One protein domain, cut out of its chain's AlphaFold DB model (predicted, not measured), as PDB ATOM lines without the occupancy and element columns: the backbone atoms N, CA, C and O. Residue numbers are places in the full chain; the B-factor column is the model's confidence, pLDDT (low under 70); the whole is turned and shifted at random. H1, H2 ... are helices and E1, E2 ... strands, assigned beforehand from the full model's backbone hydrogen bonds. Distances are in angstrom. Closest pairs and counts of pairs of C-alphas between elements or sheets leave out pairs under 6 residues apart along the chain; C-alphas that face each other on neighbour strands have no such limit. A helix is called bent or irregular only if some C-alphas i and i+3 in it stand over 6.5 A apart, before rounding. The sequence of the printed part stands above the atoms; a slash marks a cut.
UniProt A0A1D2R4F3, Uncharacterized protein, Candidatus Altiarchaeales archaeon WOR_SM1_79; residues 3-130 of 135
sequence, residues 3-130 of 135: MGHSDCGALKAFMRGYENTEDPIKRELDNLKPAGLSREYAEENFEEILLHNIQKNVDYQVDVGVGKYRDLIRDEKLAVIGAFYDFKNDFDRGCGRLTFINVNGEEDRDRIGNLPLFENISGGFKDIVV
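AT A GLANCE: This is residues 3 to 130 of the 135 residues of an uncharacterized protein of Candidatus Altiarchaeales archaeon WOR_SM1_79 (UniProt A0A1D2R4F3). One long helix, H3, lies along one face of a small sheet of three strands, E1, E2 and E3, and the other face of that sheet is bare of named helices. The short helices H1 and H2 lie toward one end of the longest axis, with H1 packed on H3, while H5 and H6 lie toward the other end, by the strand E3. The printed part has 128 residues with six named helices and three named strands in the order E1, H1, H2, H3, H4, E2, E3, H5, H6; the class is mixed, helices and strands. The sheet is mixed, in the order E1, E2, E3. The whole is compact, with a radius of gyration of the C-alphas of 16.1 A, and spans 49 by 35 by 20 A.

HOW THE PARTS SIT: E1, residues 3 to 5, is an edge strand, parallel to E2, residues 81 to 86, at 21 degrees, with N 4 and O 83 at 2.9 A. H1, residues 9 to 16, and H2, residues 23 to 30, are close but not clearly touching; their closest C-alphas, of Phe 14 and Leu 29, are 6.5 A apart. H3, residues 43 to 68, touches H1 with its residues 50 to 54 alone, the closest C-alphas being those of Lys 12 and Leu 50 at 7.0 A, at a steep tilt of 61 degrees, opposite ways. H3 is on the sheet at a height of 8.4 A, over E2, and runs along the strands at 17 degrees to E2 on the local plane; this gives two layers, a helix on one face of a sheet. The closest C-alphas of H3 and E2, of Val 58 and Gly 82, are 5.8 A apart. H4, residues 70 to 74, is close to H3 but not clearly touching, with the C-alphas of Val 66 and Ile 73 at 7.4 A. E1, the helices H1 to H4 and E2 make a strand-helix-strand unit, two parallel neighbour strands with helices between. E2 and E3, residues 97 to 103, form a hairpin, antiparallel at 154 degrees, with N 84 and O 99 at 2.8 A. H5, residues 109 to 113, only grazes the sheet. H6, residues 123 to 129, stands at the sheet's level, its C-alpha 129 4.7 A from C-alpha 99 of E3. Every O i to N i+4 pair is within hydrogen-bond range in H1, H2, H4 and H5; in H3 20 of 22 are, and in H6 2 of 3.

IN THESE COORDINATES: E1 begins at C-alpha 3, (-26.251, 51.366, 48.309). H3 runs 37.2 A, from C-alpha 43 at (-27.433, 44.648, 23.256); it has a kink of 27 degrees near residue 50 and is irregular, C-alphas 44 and 47 being 7.8 A apart. E2 is 15.7 A long and E3 17.5 A. H6 ends at C-alpha 129, (-38.903, 47.928, 51.313).

THE WHOLE: The two C-alphas farthest apart, of Asn 20 and Asn 120, are 49.1 A apart. The printed part has no cut, and the link from H2 to H3, residues 31 to 42, is long. Mean pLDDT of the printed part is 94.2 and no printed residue is under 70; H6 has a mean of 78.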
ATOM      1  N   MET A   3     -25.144  51.019  49.195       97.44
ATOM      2  CA  MET A   3     -26.251  51.366  48.309       97.44
ATOM      3  C   MET A   3     -25.800  51.322  46.852       97.44
ATOM      4  O   MET A   3     -24.955  52.115  46.439       97.44
ATOM      5  N   GLY A   4     -26.374  50.397  46.089       97.31
ATOM      6  CA  GLY A   4     -26.389  50.448  44.632       97.31
ATOM      7  C   GLY A   4     -27.554  51.306  44.144       97.31
ATOM      8  O   GLY A   4     -28.431  51.693  44.919       97.31
ATOM      9  N   HIS A   5     -27.580  51.608  42.855       96.94
ATOM     10  CA  HIS A   5     -28.654  52.392  42.260       96.94
ATOM     11  C   HIS A   5     -28.880  51.987  40.806       96.94
ATOM     12  O   HIS A   5     -27.954  51.482  40.159       96.94
ATOM     13  N   SER A   6     -30.084  52.253  40.291       94.31
ATOM     14  CA  SER A   6     -30.396  52.094  38.867       94.31
ATOM     15  C   SER A   6     -29.355  52.807  37.998       94.31
ATOM     16  O   SER A   6     -28.745  53.791  38.411       94.31
ATOM     17  N   ASP A   7     -29.146  52.343  36.769       91.94
ATOM     18  CA  ASP A   7     -28.329  53.061  35.777       91.94
ATOM     19  C   ASP A   7     -26.866  53.352  36.193       91.94
ATOM     20  O   ASP A   7     -26.271  54.338  35.759       91.94
ATOM     21  N   CYS A   8     -26.257  52.513  37.040       94.81
ATOM     22  CA  CYS A   8     -24.910  52.756  37.567       94.81
ATOM     23  C   CYS A   8     -23.843  52.908  36.465       94.81
ATOM     24  O   CYS A   8     -23.425  51.936  35.831       94.81
ATOM     25  N   GLY A   9     -23.346  54.137  36.269       95.12
ATOM     26  CA  GLY A   9     -22.376  54.466  35.220       95.12
ATOM     27  C   GLY A   9     -21.039  53.729  35.347       95.12
ATOM     28  O   GLY A   9     -20.462  53.341  34.335       95.12
ATOM     29  N   ALA A  10     -20.577  53.468  36.574       96.00
ATOM     30  CA  ALA A  10     -19.360  52.690  36.814       96.00
ATOM     31  C   ALA A  10     -19.505  51.243  36.318       96.00
ATOM     32  O   ALA A  10     -18.607  50.718  35.665       96.00
ATOM     33  N   LEU A  11     -20.665  50.621  36.552       97.25
ATOM     34  CA  LEU A  11     -20.949  49.274  36.065       97.25
ATOM     35  C   LEU A  11     -21.158  49.232  34.554       97.25
ATOM     36  O   LEU A  11     -20.656  48.319  33.906       97.25
ATOM     37  N   LYS A  12     -21.781  50.258  33.963       97.31
ATOM     38  CA  LYS A  12     -21.841  50.399  32.500       97.31
ATOM     39  C   LYS A  12     -20.446  50.494  31.880       97.31
ATOM     40  O   LYS A  12     -20.184  49.833  30.879       97.31
ATOM     41  N   ALA A  13     -19.555  51.294  32.470       96.94
ATOM     42  CA  ALA A  13     -18.169  51.409  32.024       96.94
ATOM     43  C   ALA A  13     -17.412  50.083  32.194       96.94
ATOM     44  O   ALA A  13     -16.704  49.656  31.287       96.94
ATOM     45  N   PHE A  14     -17.613  49.389  33.319       97.00
ATOM     46  CA  PHE A  14     -17.051  48.060  33.547       97.00
ATOM     47  C   PHE A  14     -17.493  47.056  32.469       97.00
ATOM     48  O   PHE A  14     -16.654  46.373  31.881       97.00
ATOM     49  N   MET A  15     -18.797  47.000  32.177       97.19
ATOM     50  CA  MET A  15     -19.386  46.094  31.186       97.19
ATOM     51  C   MET A  15     -18.889  46.390  29.769       97.19
ATOM     52  O   MET A  15     -18.399  45.487  29.096       97.19
ATOM     53  N   ARG A  16     -18.948  47.657  29.339       95.81
ATOM     54  CA  ARG A  16     -18.555  48.099  27.985       95.81
ATOM     55  C   ARG A  16     -17.044  48.104  27.746       95.81
ATOM     56  O   ARG A  16     -16.608  48.178  26.602       95.81
ATOM     57  N   GLY A  17     -16.256  48.031  28.815       95.06
ATOM     58  CA  GLY A  17     -14.810  48.201  28.784       95.06
ATOM     59  C   GLY A  17     -14.377  49.627  29.109       95.06
ATOM     60  O   GLY A  17     -14.950  50.616  28.655       95.06
ATOM     61  N   TYR A  18     -13.336  49.711  29.928       95.25
ATOM     62  CA  TYR A  18     -12.756  50.942  30.466       95.25
ATOM     63  C   TYR A  18     -11.237  51.000  30.259       95.25
ATOM     64  O   TYR A  18     -10.549  51.859  30.810       95.25
ATOM     65  N   GLU A  19     -10.695  50.113  29.426       94.62
ATOM     66  CA  GLU A  19      -9.266  49.960  29.150       94.62
ATOM     67  C   GLU A  19      -8.654  51.213  28.495       94.62
ATOM     68  O   GLU A  19      -7.447  51.438  28.586       94.62
ATOM     69  N   ASN A  20      -9.489  52.071  27.907       94.31
ATOM     70  CA  ASN A  20      -9.086  53.336  27.286       94.31
ATOM     71  C   ASN A  20      -9.314  54.569  28.183       94.31
ATOM     72  O   ASN A  20      -9.144  55.693  27.723       94.31
ATOM     73  N   THR A  21      -9.711  54.382  29.448       93.94
ATOM     74  CA  THR A  21      -9.876  55.481  30.419       93.94
ATOM     75  C   THR A  21      -8.553  55.855  31.102       93.94
ATOM     76  O   THR A  21      -7.538  55.169  30.943       93.94
ATOM     77  N   GLU A  22      -8.548  56.958  31.853       95.50
ATOM     78  CA  GLU A  22      -7.387  57.396  32.635       95.50
ATOM     79  C   GLU A  22      -7.036  56.394  33.749       95.50
ATOM     80  O   GLU A  22      -7.915  55.763  34.341       95.50
ATOM     81  N   ASP A  23      -5.748  56.276  34.080       95.94
ATOM     82  CA  ASP A  23      -5.252  55.306  35.067       95.94
ATOM     83  C   ASP A  23      -5.937  55.372  36.444       95.94
ATOM     84  O   ASP A  23      -6.196  54.307  37.010       95.94
ATOM     85  N   PRO A  24      -6.277  56.550  37.005       95.38
ATOM     86  CA  PRO A  24      -7.044  56.605  38.246       95.38
ATOM     87  C   PRO A  24      -8.416  55.933  38.116       95.38
ATOM     88  O   PRO A  24      -8.796  55.153  38.981       95.38
ATOM     89  N   ILE A  25      -9.126  56.159  37.005       93.94
ATOM     90  CA  ILE A  25     -10.449  55.569  36.754       93.94
ATOM     91  C   ILE A  25     -10.332  54.051  36.601       93.94
ATOM     92  O   ILE A  25     -11.129  53.313  37.179       93.94
ATOM     93  N   LYS A  26      -9.310  53.570  35.882       96.06
ATOM     94  CA  LYS A  26      -9.031  52.131  35.767       96.06
ATOM     95  C   LYS A  26      -8.840  51.476  37.124       96.06
ATOM     96  O   LYS A  26      -9.456  50.449  37.380       96.06
ATOM     97  N   ARG A  27      -8.032  52.084  37.999       95.00
ATOM     98  CA  ARG A  27      -7.780  51.559  39.351       95.00
ATOM     99  C   ARG A  27      -9.055  51.482  40.184       95.00
ATOM    100  O   ARG A  27      -9.244  50.503  40.895       95.00
ATOM    101  N   GLU A  28      -9.932  52.477  40.073       94.56
ATOM    102  CA  GLU A  28     -11.221  52.441  40.768       94.56
ATOM    103  C   GLU A  28     -12.138  51.338  40.222       94.56
ATOM    104  O   GLU A  28     -12.734  50.591  40.995       94.56
ATOM    105  N   LEU A  29     -12.221  51.175  38.898       95.75
ATOM    106  CA  LEU A  29     -13.054  50.141  38.271       95.75
ATOM    107  C   LEU A  29     -12.477  48.724  38.429       95.75
ATOM    108  O   LEU A  29     -13.234  47.752  38.452       95.75
ATOM    109  N   ASP A  30     -11.163  48.588  38.607       95.44
ATOM    110  CA  ASP A  30     -10.508  47.317  38.923       95.44
ATOM    111  C   ASP A  30     -11.006  46.734  40.254       95.44
ATOM    112  O   ASP A  30     -11.088  45.510  40.390       95.44
ATOM    113  N   ASN A  31     -11.430  47.581  41.202       94.12
ATOM    114  CA  ASN A  31     -12.006  47.146  42.481       94.12
ATOM    115  C   ASN A  31     -13.344  46.400  42.325       94.12
ATOM    116  O   ASN A  31     -13.794  45.749  43.267       94.12
ATOM    117  N   LEU A  32     -13.974  46.462  41.145       95.19
ATOM    118  CA  LEU A  32     -15.204  45.731  40.827       95.19
ATOM    119  C   LEU A  32     -14.936  44.299  40.344       95.19
ATOM    120  O   LEU A  32     -15.827  43.454  40.406       95.19
ATOM    121  N   LYS A  33     -13.716  43.995  39.873       94.88
ATOM    122  CA  LYS A  33     -13.359  42.673  39.323       94.88
ATOM    123  C   LYS A  33     -13.653  41.509  40.281       94.88
ATOM    124  O   LYS A  33     -14.198  40.508  39.814       94.88
ATOM    125  N   PRO A  34     -13.352  41.598  41.593       96.31
ATOM    126  CA  PRO A  34     -13.597  40.485  42.507       96.31
ATOM    127  C   PRO A  34     -15.083  40.153  42.708       96.31
ATOM    128  O   PRO A  34     -15.392  39.033  43.097       96.31
ATOM    129  N   ALA A  35     -16.001  41.078  42.393       95.81
ATOM    130  CA  ALA A  35     -17.443  40.845  42.498       95.81
ATOM    131  C   ALA A  35     -17.982  39.874  41.424       95.81
ATOM    132  O   ALA A  35     -19.162  39.530  41.433       95.81
ATOM    133  N   GLY A  36     -17.142  39.418  40.481       95.00
ATOM    134  CA  GLY A  36     -17.514  38.415  39.480       95.00
ATOM    135  C   GLY A  36     -18.605  38.893  38.518       95.00
ATOM    136  O   GLY A  36     -19.482  38.116  38.145       95.00
ATOM    137  N   LEU A  37     -18.595  40.178  38.176       96.69
ATOM    138  CA  LEU A  37     -19.603  40.820  37.330       96.69
ATOM    139  C   LEU A  37     -19.479  40.354  35.873       96.69
ATOM    140  O   LEU A  37     -18.367  40.176  35.371       96.69
ATOM    141  N   SER A  38     -20.607  40.187  35.183       95.12
ATOM    142  CA  SER A  38     -20.610  39.807  33.767       95.12
ATOM    143  C   SER A  38     -20.207  40.985  32.884       95.12
ATOM    144  O   SER A  38     -20.702  42.100  33.053       95.12
ATOM    145  N   ARG A  39     -19.345  40.729  31.898       94.94
ATOM    146  CA  ARG A  39     -19.118  41.621  30.746       94.94
ATOM    147  C   ARG A  39     -19.715  41.055  29.456       94.94
ATOM    148  O   ARG A  39     -19.642  41.700  28.420       94.94
ATOM    149  N   GLU A  40     -20.293  39.860  29.526       95.06
ATOM    150  CA  GLU A  40     -20.931  39.179  28.406       95.06
ATOM    151  C   GLU A  40     -22.419  39.529  28.400       95.06
ATOM    152  O   GLU A  40     -23.134  39.268  29.372       95.06
ATOM    153  N   TYR A  41     -22.863  40.162  27.320       95.50
ATOM    154  CA  TYR A  41     -24.247  40.555  27.088       95.50
ATOM    155  C   TYR A  41     -24.500  40.681  25.580       95.50
ATOM    156  O   TYR A  41     -23.572  40.886  24.795       95.50
ATOM    157  N   ALA A  42     -25.763  40.569  25.189       96.12
ATOM    158  CA  ALA A  42     -26.266  41.028  23.904       96.12
ATOM    159  C   ALA A  42     -26.901  42.417  24.102       96.12
ATOM    160  O   ALA A  42     -27.340  42.753  25.203       96.12
ATOM    161  N   GLU A  43     -26.931  43.271  23.081       94.62
ATOM    162  CA  GLU A  43     -27.433  44.648  23.256       94.62
ATOM    163  C   GLU A  43     -28.893  44.669  23.750       94.62
ATOM    164  O   GLU A  43     -29.268  45.520  24.554       94.62
ATOM    165  N   GLU A  44     -29.699  43.683  23.351       96.00
ATOM    166  CA  GLU A  44     -31.087  43.509  23.780       96.00
ATOM    167  C   GLU A  44     -31.261  43.173  25.269       96.00
ATOM    168  O   GLU A  44     -32.315  43.477  25.824       96.00
ATOM    169  N   ASN A  45     -30.255  42.579  25.925       95.50
ATOM    170  CA  ASN A  45     -30.316  42.213  27.345       95.50
ATOM    171  C   ASN A  45     -29.359  43.031  28.226       95.50
ATOM    172  O   ASN A  45     -29.217  42.743  29.415       95.50
ATOM    173  N   PHE A  46     -28.733  44.080  27.680       96.06
ATOM    174  CA  PHE A  46     -27.774  44.910  28.410       96.06
ATOM    175  C   PHE A  46     -28.331  45.444  29.736       96.06
ATOM    176  O   PHE A  46     -27.649  45.380  30.758       96.06
ATOM    177  N   GLU A  47     -29.564  45.960  29.739       95.06
ATOM    178  CA  GLU A  47     -30.184  46.530  30.943       95.06
ATOM    179  C   GLU A  47     -30.454  45.462  32.014       95.06
ATOM    180  O   GLU A  47     -30.223  45.707  33.195       95.06
ATOM    181  N   GLU A  48     -30.857  44.255  31.616       95.50
ATOM    182  CA  GLU A  48     -31.062  43.127  32.532       95.50
ATOM    183  C   GLU A  48     -29.738  42.692  33.181       95.50
ATOM    184  O   GLU A  48     -29.635  42.600  34.408       95.50
ATOM    185  N   ILE A  49     -28.685  42.513  32.374       97.12
ATOM    186  CA  ILE A  49     -27.349  42.160  32.872       97.12
ATOM    187  C   ILE A  49     -26.772  43.283  33.744       97.12
ATOM    188  O   ILE A  49     -26.104  43.009  34.744       97.12
ATOM    189  N   LEU A  50     -27.048  44.549  33.415       97.12
ATOM    190  CA  LEU A  50     -26.656  45.691  34.239       97.12
ATOM    191  C   LEU A  50     -27.318  45.631  35.620       97.12
ATOM    192  O   LEU A  50     -26.622  45.786  36.623       97.12
ATOM    193  N   LEU A  51     -28.626  45.377  35.687       97.19
ATOM    194  CA  LEU A  51     -29.352  45.231  36.952       97.19
ATOM    195  C   LEU A  51     -28.812  44.068  37.790       97.19
ATOM    196  O   LEU A  51     -28.577  44.235  38.991       97.19
ATOM    197  N   HIS A  52     -28.529  42.928  37.158       96.88
ATOM    198  CA  HIS A  52     -27.904  41.788  37.827       96.88
ATOM    199  C   HIS A  52     -26.520  42.160  38.371       96.88
ATOM    200  O   HIS A  52     -26.230  41.930  39.546       96.88
ATOM    201  N   ASN A  53     -25.681  42.819  37.573       97.88
ATOM    202  CA  ASN A  53     -24.370  43.283  38.019       97.88
ATOM    203  C   ASN A  53     -24.456  44.298  39.169       97.88
ATOM    204  O   ASN A  53     -23.613  44.259  40.065       97.88
ATOM    205  N   ILE A  54     -25.458  45.187  39.183       97.81
ATOM    206  CA  ILE A  54     -25.682  46.113  40.305       97.81
ATOM    207  C   ILE A  54     -25.999  45.326  41.578       97.81
ATOM    208  O   ILE A  54     -25.337  45.547  42.593       97.81
ATOM    209  N   GLN A  55     -26.961  44.397  41.524       97.44
ATOM    210  CA  GLN A  55     -27.335  43.568  42.676       97.44
ATOM    211  C   GLN A  55     -26.131  42.761  43.185       97.44
ATOM    212  O   GLN A  55     -25.796  42.838  44.364       97.44
ATOM    213  N   LYS A  56     -25.402  42.100  42.279       97.50
ATOM    214  CA  LYS A  56     -24.216  41.296  42.603       97.50
ATOM    215  C   LYS A  56     -23.076  42.122  43.200       97.50
ATOM    216  O   LYS A  56     -22.399  41.669  44.119       97.50
ATOM    217  N   ASN A  57     -22.860  43.342  42.708       98.19
ATOM    218  CA  ASN A  57     -21.877  44.242  43.301       98.19
ATOM    219  C   ASN A  57     -22.290  44.651  44.719       98.19
ATOM    220  O   ASN A  57     -21.445  44.664  45.606       98.19
ATOM    221  N   VAL A  58     -23.570  44.959  44.961       98.31
ATOM    222  CA  VAL A  58     -24.043  45.259  46.322       98.31
ATOM    223  C   VAL A  58     -23.821  44.063  47.247       98.31
ATOM    224  O   VAL A  58     -23.260  44.261  48.322       98.31
ATOM    225  N   ASP A  59     -24.180  42.853  46.814       98.12
ATOM    226  CA  ASP A  59     -23.976  41.617  47.583       98.12
ATOM    227  C   ASP A  59     -22.487  41.421  47.931       98.12
ATOM    228  O   ASP A  59     -22.129  41.315  49.105       98.12
ATOM    229  N   TYR A  60     -21.587  41.536  46.948       98.31
ATOM    230  CA  TYR A  60     -20.141  41.437  47.180       98.31
ATOM    231  C   TYR A  60     -19.619  42.476  48.188       98.31
ATOM    232  O   TYR A  60     -18.831  42.161  49.081       98.31
ATOM    233  N   GLN A  61     -20.042  43.736  48.069       98.31
ATOM    234  CA  GLN A  61     -19.607  44.784  48.995       98.31
ATOM    235  C   GLN A  61     -20.166  44.546  50.409       98.31
ATOM    236  O   GLN A  61     -19.493  44.859  51.400       98.31
ATOM    237  N   VAL A  62     -21.375  43.977  50.525       98.62
ATOM    238  CA  VAL A  62     -21.923  43.527  51.812       98.62
ATOM    239  C   VAL A  62     -21.052  42.429  52.401       98.62
ATOM    240  O   VAL A  62     -20.656  42.573  53.556       98.62
ATOM    241  N   ASP A  63     -20.661  41.418  51.626       98.31
ATOM    242  CA  ASP A  63     -19.780  40.341  52.093       98.31
ATOM    243  C   ASP A  63     -18.431  40.866  52.598       98.31
ATOM    244  O   ASP A  63     -17.956  40.465  53.665       98.31
ATOM    245  N   VAL A  64     -17.835  41.836  51.894       98.19
ATOM    246  CA  VAL A  64     -16.617  42.528  52.350       98.19
ATOM    247  C   VAL A  64     -16.854  43.220  53.700       98.19
ATOM    248  O   VAL A  64     -16.031  43.114  54.617       98.19
ATOM    249  N   GLY A  65     -17.987  43.911  53.853       98.25
ATOM    250  CA  GLY A  65     -18.383  44.552  55.106       98.25
ATOM    251  C   GLY A  65     -18.601  43.552  56.245       98.25
ATOM    252  O   GLY A  65     -18.110  43.767  57.356       98.25
ATOM    253  N   VAL A  66     -19.284  42.441  55.967       98.38
ATOM    254  CA  VAL A  66     -19.546  41.359  56.922       98.38
ATOM    255  C   VAL A  66     -18.241  40.722  57.384       98.38
ATOM    256  O   VAL A  66     -18.025  40.573  58.587       98.38
ATOM    257  N   GLY A  67     -17.327  40.427  56.458       98.19
ATOM    258  CA  GLY A  67     -16.002  39.901  56.782       98.19
ATOM    259  C   GLY A  67     -15.206  40.846  57.685       98.19
ATOM    260  O   GLY A  67     -14.620  40.410  58.678       98.19
ATOM    261  N   LYS A  68     -15.235  42.153  57.391       98.25
ATOM    262  CA  LYS A  68     -14.505  43.178  58.154       98.25
ATOM    263  C   LYS A  68     -15.050  43.388  59.569       98.25
ATOM    264  O   LYS A  68     -14.265  43.625  60.486       98.25
ATOM    265  N   TYR A  69     -16.368  43.327  59.754       98.25
ATOM    266  CA  TYR A  69     -17.025  43.669  61.023       98.25
ATOM    267  C   TYR A  69     -17.702  42.483  61.713       98.25
ATOM    268  O   TYR A  69     -18.584  42.671  62.553       98.25
ATOM    269  N   ARG A  70     -17.269  41.261  61.392       97.75
ATOM    270  CA  ARG A  70     -17.872  40.004  61.850       97.75
ATOM    271  C   ARG A  70     -18.175  39.961  63.350       97.75
ATOM    272  O   ARG A  70     -19.263  39.546  63.730       97.75
ATOM    273  N   ASP A  71     -17.239  40.390  64.197       98.06
ATOM    274  CA  ASP A  71     -17.431  40.348  65.653       98.06
ATOM    275  C   ASP A  71     -18.506  41.334  66.132       98.06
ATOM    276  O   ASP A  71     -19.305  40.988  66.994       98.06
ATOM    277  N   LEU A  72     -18.590  42.529  65.537       98.25
ATOM    278  CA  LEU A  72     -19.627  43.510  65.880       98.25
ATOM    279  C   LEU A  72     -21.016  43.060  65.421       98.25
ATOM    280  O   LEU A  72     -21.996  43.343  66.104       98.25
ATOM    281  N   ILE A  73     -21.092  42.369  64.281       97.06
ATOM    282  CA  ILE A  73     -22.339  41.792  63.766       97.06
ATOM    283  C   ILE A  73     -22.800  40.643  64.662       97.06
ATOM    284  O   ILE A  73     -23.959  40.611  65.061       97.06
ATOM    285  N   ARG A  74     -21.885  39.733  65.031       95.81
ATOM    286  CA  ARG A  74     -22.176  38.616  65.944       95.81
ATOM    287  C   ARG A  74     -22.648  39.102  67.316       95.81
ATOM    288  O   ARG A  74     -23.514  38.478  67.910       95.81
ATOM    289  N   ASP A  75     -22.079  40.200  67.801       97.00
ATOM    290  CA  ASP A  75     -22.456  40.827  69.069       97.00
ATOM    291  C   ASP A  75     -23.719  41.714  68.960       97.00
ATOM    292  O   ASP A  75     -24.031  42.431  69.910       97.00
ATOM    293  N   GLU A  76     -24.402  41.734  67.807       94.88
ATOM    294  CA  GLU A  76     -25.605  42.543  67.530       94.88
ATOM    295  C   GLU A  76     -25.402  44.066  67.683       94.88
ATOM    296  O   GLU A  76     -26.344  44.839  67.847       94.88
ATOM    297  N   LYS A  77     -24.153  44.535  67.588       96.88
ATOM    298  CA  LYS A  77     -23.776  45.959  67.695       96.88
ATOM    299  C   LYS A  77     -23.748  46.676  66.347       96.88
ATOM    300  O   LYS A  77     -23.648  47.901  66.305       96.88
ATOM    301  N   LEU A  78     -23.772  45.927  65.246       97.00
ATOM    302  CA  LEU A  78     -23.708  46.456  63.889       97.00
ATOM    303  C   LEU A  78     -24.523  45.585  62.931       97.00
ATOM    304  O   LEU A  78     -24.463  44.363  62.998       97.00
ATOM    305  N   ALA A  79     -25.206  46.220  61.981       97.00
ATOM    306  CA  ALA A  79     -25.765  45.557  60.810       97.00
ATOM    307  C   ALA A  79     -25.171  46.152  59.526       97.00
ATOM    308  O   ALA A  79     -25.034  47.374  59.386       97.00
ATOM    309  N   VAL A  80     -24.845  45.287  58.571       98.31
ATOM    310  CA  VAL A  80     -24.462  45.655  57.208       98.31
ATOM    311  C   VAL A  80     -25.668  45.400  56.313       98.31
ATOM    312  O   VAL A  80     -26.143  44.278  56.203       98.31
ATOM    313  N   ILE A  81     -26.182  46.458  55.696       98.00
ATOM    314  CA  ILE A  81     -27.374  46.407  54.843       98.00
ATOM    315  C   ILE A  81     -26.962  46.809  53.434       98.00
ATOM    316  O   ILE A  81     -26.418  47.906  53.261       98.00
ATOM    317  N   GLY A  82     -27.242  45.937  52.471       98.31
ATOM    318  CA  GLY A  82     -27.224  46.208  51.041       98.31
ATOM    319  C   GLY A  82     -28.588  46.710  50.581       98.31
ATOM    320  O   GLY A  82     -29.622  46.090  50.845       98.31
ATOM    321  N   ALA A  83     -28.596  47.850  49.903       97.44
ATOM    322  CA  ALA A  83     -29.800  48.480  49.391       97.44
ATOM    323  C   ALA A  83     -29.648  48.862  47.917       97.44
ATOM    324  O   ALA A  83     -28.542  49.098  47.427       97.44
ATOM    325  N   PHE A  84     -30.777  48.964  47.232       97.38
ATOM    326  CA  PHE A  84     -30.892  49.409  45.855       97.38
ATOM    327  C   PHE A  84     -31.791  50.644  45.809       97.38
ATOM    328  O   PHE A  84     -32.945  50.595  46.245       97.38
ATOM    329  N   TYR A  85     -31.259  51.755  45.306       96.44
ATOM    330  CA  TYR A  85     -32.030  52.963  45.035       96.44
ATOM    331  C   TYR A  85     -32.575  52.935  43.606       96.44
ATOM    332  O   TYR A  85     -31.835  53.098  42.634       96.44
ATOM    333  N   ASP A  86     -33.878  52.714  43.505       95.12
ATOM    334  CA  ASP A  86     -34.590  52.472  42.261       95.12
ATOM    335  C   ASP A  86     -35.267  53.744  41.748       95.12
ATOM    336  O   ASP A  86     -36.386  54.072  42.144       95.12
ATOM    337  N   PHE A  87     -34.604  54.483  40.860       94.50
ATOM    338  CA  PHE A  87     -35.211  55.640  40.192       94.50
ATOM    339  C   PHE A  87     -35.850  55.304  38.838       94.50
ATOM    340  O   PHE A  87     -36.612  56.126  38.327       94.50
ATOM    341  N   LYS A  88     -35.591  54.113  38.278       94.31
ATOM    342  CA  LYS A  88     -36.166  53.656  36.998       94.31
ATOM    343  C   LYS A  88     -37.440  52.825  37.162       94.31
ATOM    344  O   LYS A  88     -38.083  52.543  36.158       94.31
ATOM    345  N   ASN A  89     -37.843  52.538  38.401       93.50
ATOM    346  CA  ASN A  89     -38.921  51.610  38.733       93.50
ATOM    347  C   ASN A  89     -38.606  50.162  38.294       93.50
ATOM    348  O   ASN A  89     -39.492  49.436  37.861       93.50
ATOM    349  N   ASP A  90     -37.346  49.743  38.429       93.69
ATOM    350  CA  ASP A  90     -36.868  48.389  38.127       93.69
ATOM    351  C   ASP A  90     -37.539  47.310  39.010       93.69
ATOM    352  O   ASP A  90     -37.619  46.147  38.624       93.69
ATOM    353  N   PHE A  91     -38.035  47.680  40.201       91.50
ATOM    354  CA  PHE A  91     -38.743  46.783  41.129       91.50
ATOM    355  C   PHE A  91     -40.276  46.827  41.017       91.50
ATOM    356  O   PHE A  91     -40.948  46.148  41.798       91.50
ATOM    357  N   ASP A  92     -40.844  47.645  40.124       91.50
ATOM    358  CA  ASP A  92     -42.295  47.861  39.994       91.50
ATOM    359  C   ASP A  92     -42.994  48.353  41.284       91.50
ATOM    360  O   ASP A  92     -44.133  47.997  41.594       91.50
ATOM    361  N   ARG A  93     -42.310  49.201  42.068       89.38
ATOM    362  CA  ARG A  93     -42.793  49.760  43.359       89.38
ATOM    363  C   ARG A  93     -42.899  51.295  43.375       89.38
ATOM    364  O   ARG A  93     -43.165  51.913  44.412       89.38
ATOM    365  N   GLY A  94     -42.716  51.913  42.216       89.88
ATOM    366  CA  GLY A  94     -42.600  53.349  41.980       89.88
ATOM    367  C   GLY A  94     -41.147  53.825  41.890       89.88
ATOM    368  O   GLY A  94     -40.237  53.208  42.432       89.88
ATOM    369  N   CYS A  95     -40.938  54.970  41.238       92.50
ATOM    370  CA  CYS A  95     -39.629  55.619  41.143       92.50
ATOM    371  C   CYS A  95     -39.170  56.221  42.483       92.50
ATOM    372  O   CYS A  95     -39.971  56.702  43.288       92.50
ATOM    373  N   GLY A  96     -37.854  56.267  42.680       92.38
ATOM    374  CA  GLY A  96     -37.187  56.849  43.842       92.38
ATOM    375  C   GLY A  96     -37.330  56.009  45.111       92.38
ATOM    376  O   GLY A  96     -37.263  56.558  46.213       92.38
ATOM    377  N   ARG A  97     -37.582  54.701  44.980       92.94
ATOM    378  CA  ARG A  97     -37.776  53.798  46.118       92.94
ATOM    379  C   ARG A  97     -36.458  53.174  46.547       92.94
ATOM    380  O   ARG A  97     -35.578  52.923  45.733       92.94
ATOM    381  N   LEU A  98     -36.331  52.934  47.847       93.50
ATOM    382  CA  LEU A  98     -35.216  52.189  48.410       93.50
ATOM    383  C   LEU A  98     -35.682  50.769  48.720       93.50
ATOM    384  O   LEU A  98     -36.647  50.595  49.466       93.50
ATOM    385  N   THR A  99     -34.962  49.787  48.190       95.12
ATOM    386  CA  THR A  99     -35.215  48.368  48.444       95.12
ATOM    387  C   THR A  99     -34.002  47.755  49.129       95.12
ATOM    388  O   THR A  99     -32.891  47.825  48.615       95.12
ATOM    389  N   PHE A 100     -34.189  47.151  50.294       96.19
ATOM    390  CA  PHE A 100     -33.199  46.315  50.954       96.19
ATOM    391  C   PHE A 100     -33.154  44.956  50.264       96.19
ATOM    392  O   PHE A 100     -34.180  44.282  50.148       96.19
ATOM    393  N   ILE A 101     -31.961  44.594  49.800       97.12
ATOM    394  CA  ILE A 101     -31.717  43.404  48.974       97.12
ATOM    395  C   ILE A 101     -30.783  42.395  49.649       97.12
ATOM    396  O   ILE A 101     -30.701  41.254  49.201       97.12
ATOM    397  N   ASN A 102     -30.089  42.818  50.714       98.25
ATOM    398  CA  ASN A 102     -29.165  41.991  51.481       98.25
ATOM    399  C   ASN A 102     -29.010  42.538  52.912       98.25
ATOM    400  O   ASN A 102     -28.865  43.752  53.099       98.25
ATOM    401  N   VAL A 103     -29.019  41.674  53.928       97.81
ATOM    402  CA  VAL A 103     -28.698  42.045  55.316       97.81
ATOM    403  C   VAL A 103     -27.741  41.027  55.920       97.81
ATOM    404  O   VAL A 103     -28.090  39.867  56.104       97.81
ATOM    405  N   ASN A 104     -26.539  41.477  56.284       97.75
ATOM    406  CA  ASN A 104     -25.469  40.647  56.844       97.75
ATOM    407  C   ASN A 104     -25.132  39.397  55.997       97.75
ATOM    408  O   ASN A 104     -24.683  38.396  56.556       97.75
ATOM    409  N   GLY A 105     -25.337  39.448  54.678       97.00
ATOM    410  CA  GLY A 105     -25.138  38.321  53.761       97.00
ATOM    411  C   GLY A 105     -26.388  37.461  53.530       97.00
ATOM    412  O   GLY A 105     -26.347  36.549  52.713       97.00
ATOM    413  N   GLU A 106     -27.505  37.719  54.220       97.19
ATOM    414  CA  GLU A 106     -28.792  37.093  53.897       97.19
ATOM    415  C   GLU A 106     -29.455  37.849  52.743       97.19
ATOM    416  O   GLU A 106     -29.659  39.060  52.828       97.19
ATOM    417  N   GLU A 107     -29.797  37.123  51.682       96.12
ATOM    418  CA  GLU A 107     -30.352  37.639  50.424       96.12
ATOM    419  C   GLU A 107     -31.820  37.235  50.228       96.12
ATOM    420  O   GLU A 107     -32.524  37.799  49.386       96.12
ATOM    421  N   ASP A 108     -32.297  36.245  50.986       94.25
ATOM    422  CA  ASP A 108     -33.671  35.782  50.898       94.25
ATOM    423  C   ASP A 108     -34.628  36.824  51.488       94.25
ATOM    424  O   ASP A 108     -34.547  37.202  52.660       94.25
ATOM    425  N   ARG A 109     -35.573  37.279  50.659       92.19
ATOM    426  CA  ARG A 109     -36.545  38.318  51.021       92.19
ATOM    427  C   ARG A 109     -37.304  37.975  52.302       92.19
ATOM    428  O   ARG A 109     -37.484  38.853  53.149       92.19
ATOM    429  N   ASP A 110     -37.781  36.739  52.419       91.31
ATOM    430  CA  ASP A 110     -38.649  36.340  53.525       91.31
ATOM    431  C   ASP A 110     -37.841  36.264  54.822       91.31
ATOM    432  O   ASP A 110     -38.295  36.722  55.873       91.31
ATOM    433  N   ARG A 111     -36.600  35.774  54.756       94.06
ATOM    434  CA  ARG A 111     -35.685  35.786  55.901       94.06
ATOM    435  C   ARG A 111     -35.312  37.200  56.324       94.06
ATOM    436  O   ARG A 111     -35.419  37.492  57.512       94.06
ATOM    437  N   ILE A 112     -34.969  38.090  55.386       94.25
ATOM    438  CA  ILE A 112     -34.677  39.502  55.690       94.25
ATOM    439  C   ILE A 112     -35.875  40.156  56.389       94.25
ATOM    440  O   ILE A 112     -35.709  40.777  57.438       94.25
ATOM    441  N   GLY A 113     -37.088  39.990  55.851       90.81
ATOM    442  CA  GLY A 113     -38.305  40.585  56.414       90.81
ATOM    443  C   GLY A 113     -38.628  40.124  57.843       90.81
ATOM    444  O   GLY A 113     -39.295  40.850  58.590       90.81
ATOM    445  N   ASN A 114     -38.124  38.953  58.238       91.31
ATOM    446  CA  ASN A 114     -38.299  38.366  59.565       91.31
ATOM    447  C   ASN A 114     -37.149  38.670  60.542       91.31
ATOM    448  O   ASN A 114     -37.227  38.258  61.697       91.31
ATOM    449  N   LEU A 115     -36.098  39.390  60.126       91.56
ATOM    450  CA  LEU A 115     -35.020  39.779  61.038       91.56
ATOM    451  C   LEU A 115     -35.522  40.775  62.103       91.56
ATOM    452  O   LEU A 115     -36.336  41.648  61.776       91.56
ATOM    453  N   PRO A 116     -34.960  40.747  63.333       89.94
ATOM    454  CA  PRO A 116     -35.315  41.677  64.411       89.94
ATOM    455  C   PRO A 116     -35.238  43.157  64.012       89.94
ATOM    456  O   PRO A 116     -36.041  43.983  64.440       89.94
ATOM    457  N   LEU A 117     -34.318  43.486  63.097       87.38
ATOM    458  CA  LEU A 117     -34.149  44.823  62.525       87.38
ATOM    459  C   LEU A 117     -35.442  45.394  61.909       87.38
ATOM    460  O   LEU A 117     -35.627  46.611  61.880       87.38
ATOM    461  N   PHE A 118     -36.337  44.529  61.428       88.00
ATOM    462  CA  PHE A 118     -37.586  44.911  60.777       88.00
ATOM    463  C   PHE A 118     -38.817  44.712  61.667       88.00
ATOM    464  O   PHE A 118     -39.925  44.947  61.199       88.00
ATOM    465  N   GLU A 119     -38.697  44.293  62.929       86.50
ATOM    466  CA  GLU A 119     -39.861  44.018  63.796       86.50
ATOM    467  C   GLU A 119     -40.821  45.208  63.922       86.50
ATOM    468  O   GLU A 119     -42.036  45.033  63.861       86.50
ATOM    469  N   ASN A 120     -40.281  46.426  64.002       84.88
ATOM    470  CA  ASN A 120     -41.066  47.656  64.154       84.88
ATOM    471  C   ASN A 120     -41.594  48.231  62.828       84.88
ATOM    472  O   ASN A 120     -42.175  49.317  62.803       84.88
ATOM    473  N   ILE A 121     -41.385  47.526  61.715       82.62
ATOM    474  CA  ILE A 121     -41.884  47.917  60.401       82.62
ATOM    475  C   ILE A 121     -43.176  47.144  60.119       82.62
ATOM    476  O   ILE A 121     -43.214  45.919  60.217       82.62
ATOM    477  N   SER A 122     -44.249  47.853  59.751       80.81
ATOM    478  CA  SER A 122     -45.532  47.217  59.428       80.81
ATOM    479  C   SER A 122     -45.389  46.236  58.259       80.81
ATOM    480  O   SER A 122     -44.657  46.500  57.307       80.81
ATOM    481  N   GLY A 123     -46.109  45.108  58.304       74.06
ATOM    482  CA  GLY A 123     -45.984  44.040  57.300       74.06
ATOM    483  C   GLY A 123     -46.136  44.534  55.856       74.06
ATOM    484  O   GLY A 123     -45.268  44.282  55.029       74.06
ATOM    485  N   GLY A 124     -47.155  45.358  55.584       73.50
ATOM    486  CA  GLY A 124     -47.353  45.944  54.254       73.50
ATOM    487  C   GLY A 124     -46.227  46.886  53.805       73.50
ATOM    488  O   GLY A 124     -46.004  47.039  52.609       73.50
ATOM    489  N   PHE A 125     -45.479  47.493  54.733       76.75
ATOM    490  CA  PHE A 125     -44.294  48.281  54.394       76.75
ATOM    491  C   PHE A 125     -43.072  47.389  54.150       76.75
ATOM    492  O   PHE A 125     -42.291  47.698  53.253       76.75
ATOM    493  N   LYS A 126     -42.930  46.255  54.861       80.94
ATOM    494  CA  LYS A 126     -41.861  45.264  54.612       80.94
ATOM    495  C   LYS A 126     -41.881  44.754  53.175       80.94
ATOM    496  O   LYS A 126     -40.833  44.683  52.543       80.94
ATOM    497  N   ASP A 127     -43.070  44.488  52.640       75.25
ATOM    498  CA  ASP A 127     -43.243  44.031  51.257       75.25
ATOM    499  C   ASP A 127     -42.788  45.053  50.213       75.25
ATOM    500  O   ASP A 127     -42.405  44.679  49.106       75.25
ATOM    501  N   ILE A 128     -42.797  46.337  50.576       79.19
ATOM    502  CA  ILE A 128     -42.375  47.441  49.713       79.19
ATOM    503  C   ILE A 128     -40.871  47.691  49.848       79.19
ATOM    504  O   ILE A 128     -40.216  47.976  48.847       79.19
ATOM    505  N   VAL A 129     -40.307  47.565  51.053       86.31
ATOM    506  CA  VAL A 129     -38.903  47.928  51.313       86.31
ATOM    507  C   VAL A 129     -37.928  46.763  51.280       86.31
ATOM    508  O   VAL A 129     -36.736  47.018  51.240       86.31
ATOM    509  N   VAL A 130     -38.381  45.507  51.273       91.94
ATOM    510  CA  VAL A 130     -37.515  44.330  51.101       91.94
ATOM    511  C   VAL A 130     -37.841  43.656  49.775       91.94
ATOM    512  O   VAL A 130     -39.010  43.446  49.429       91.94
TER     513      VAL A 130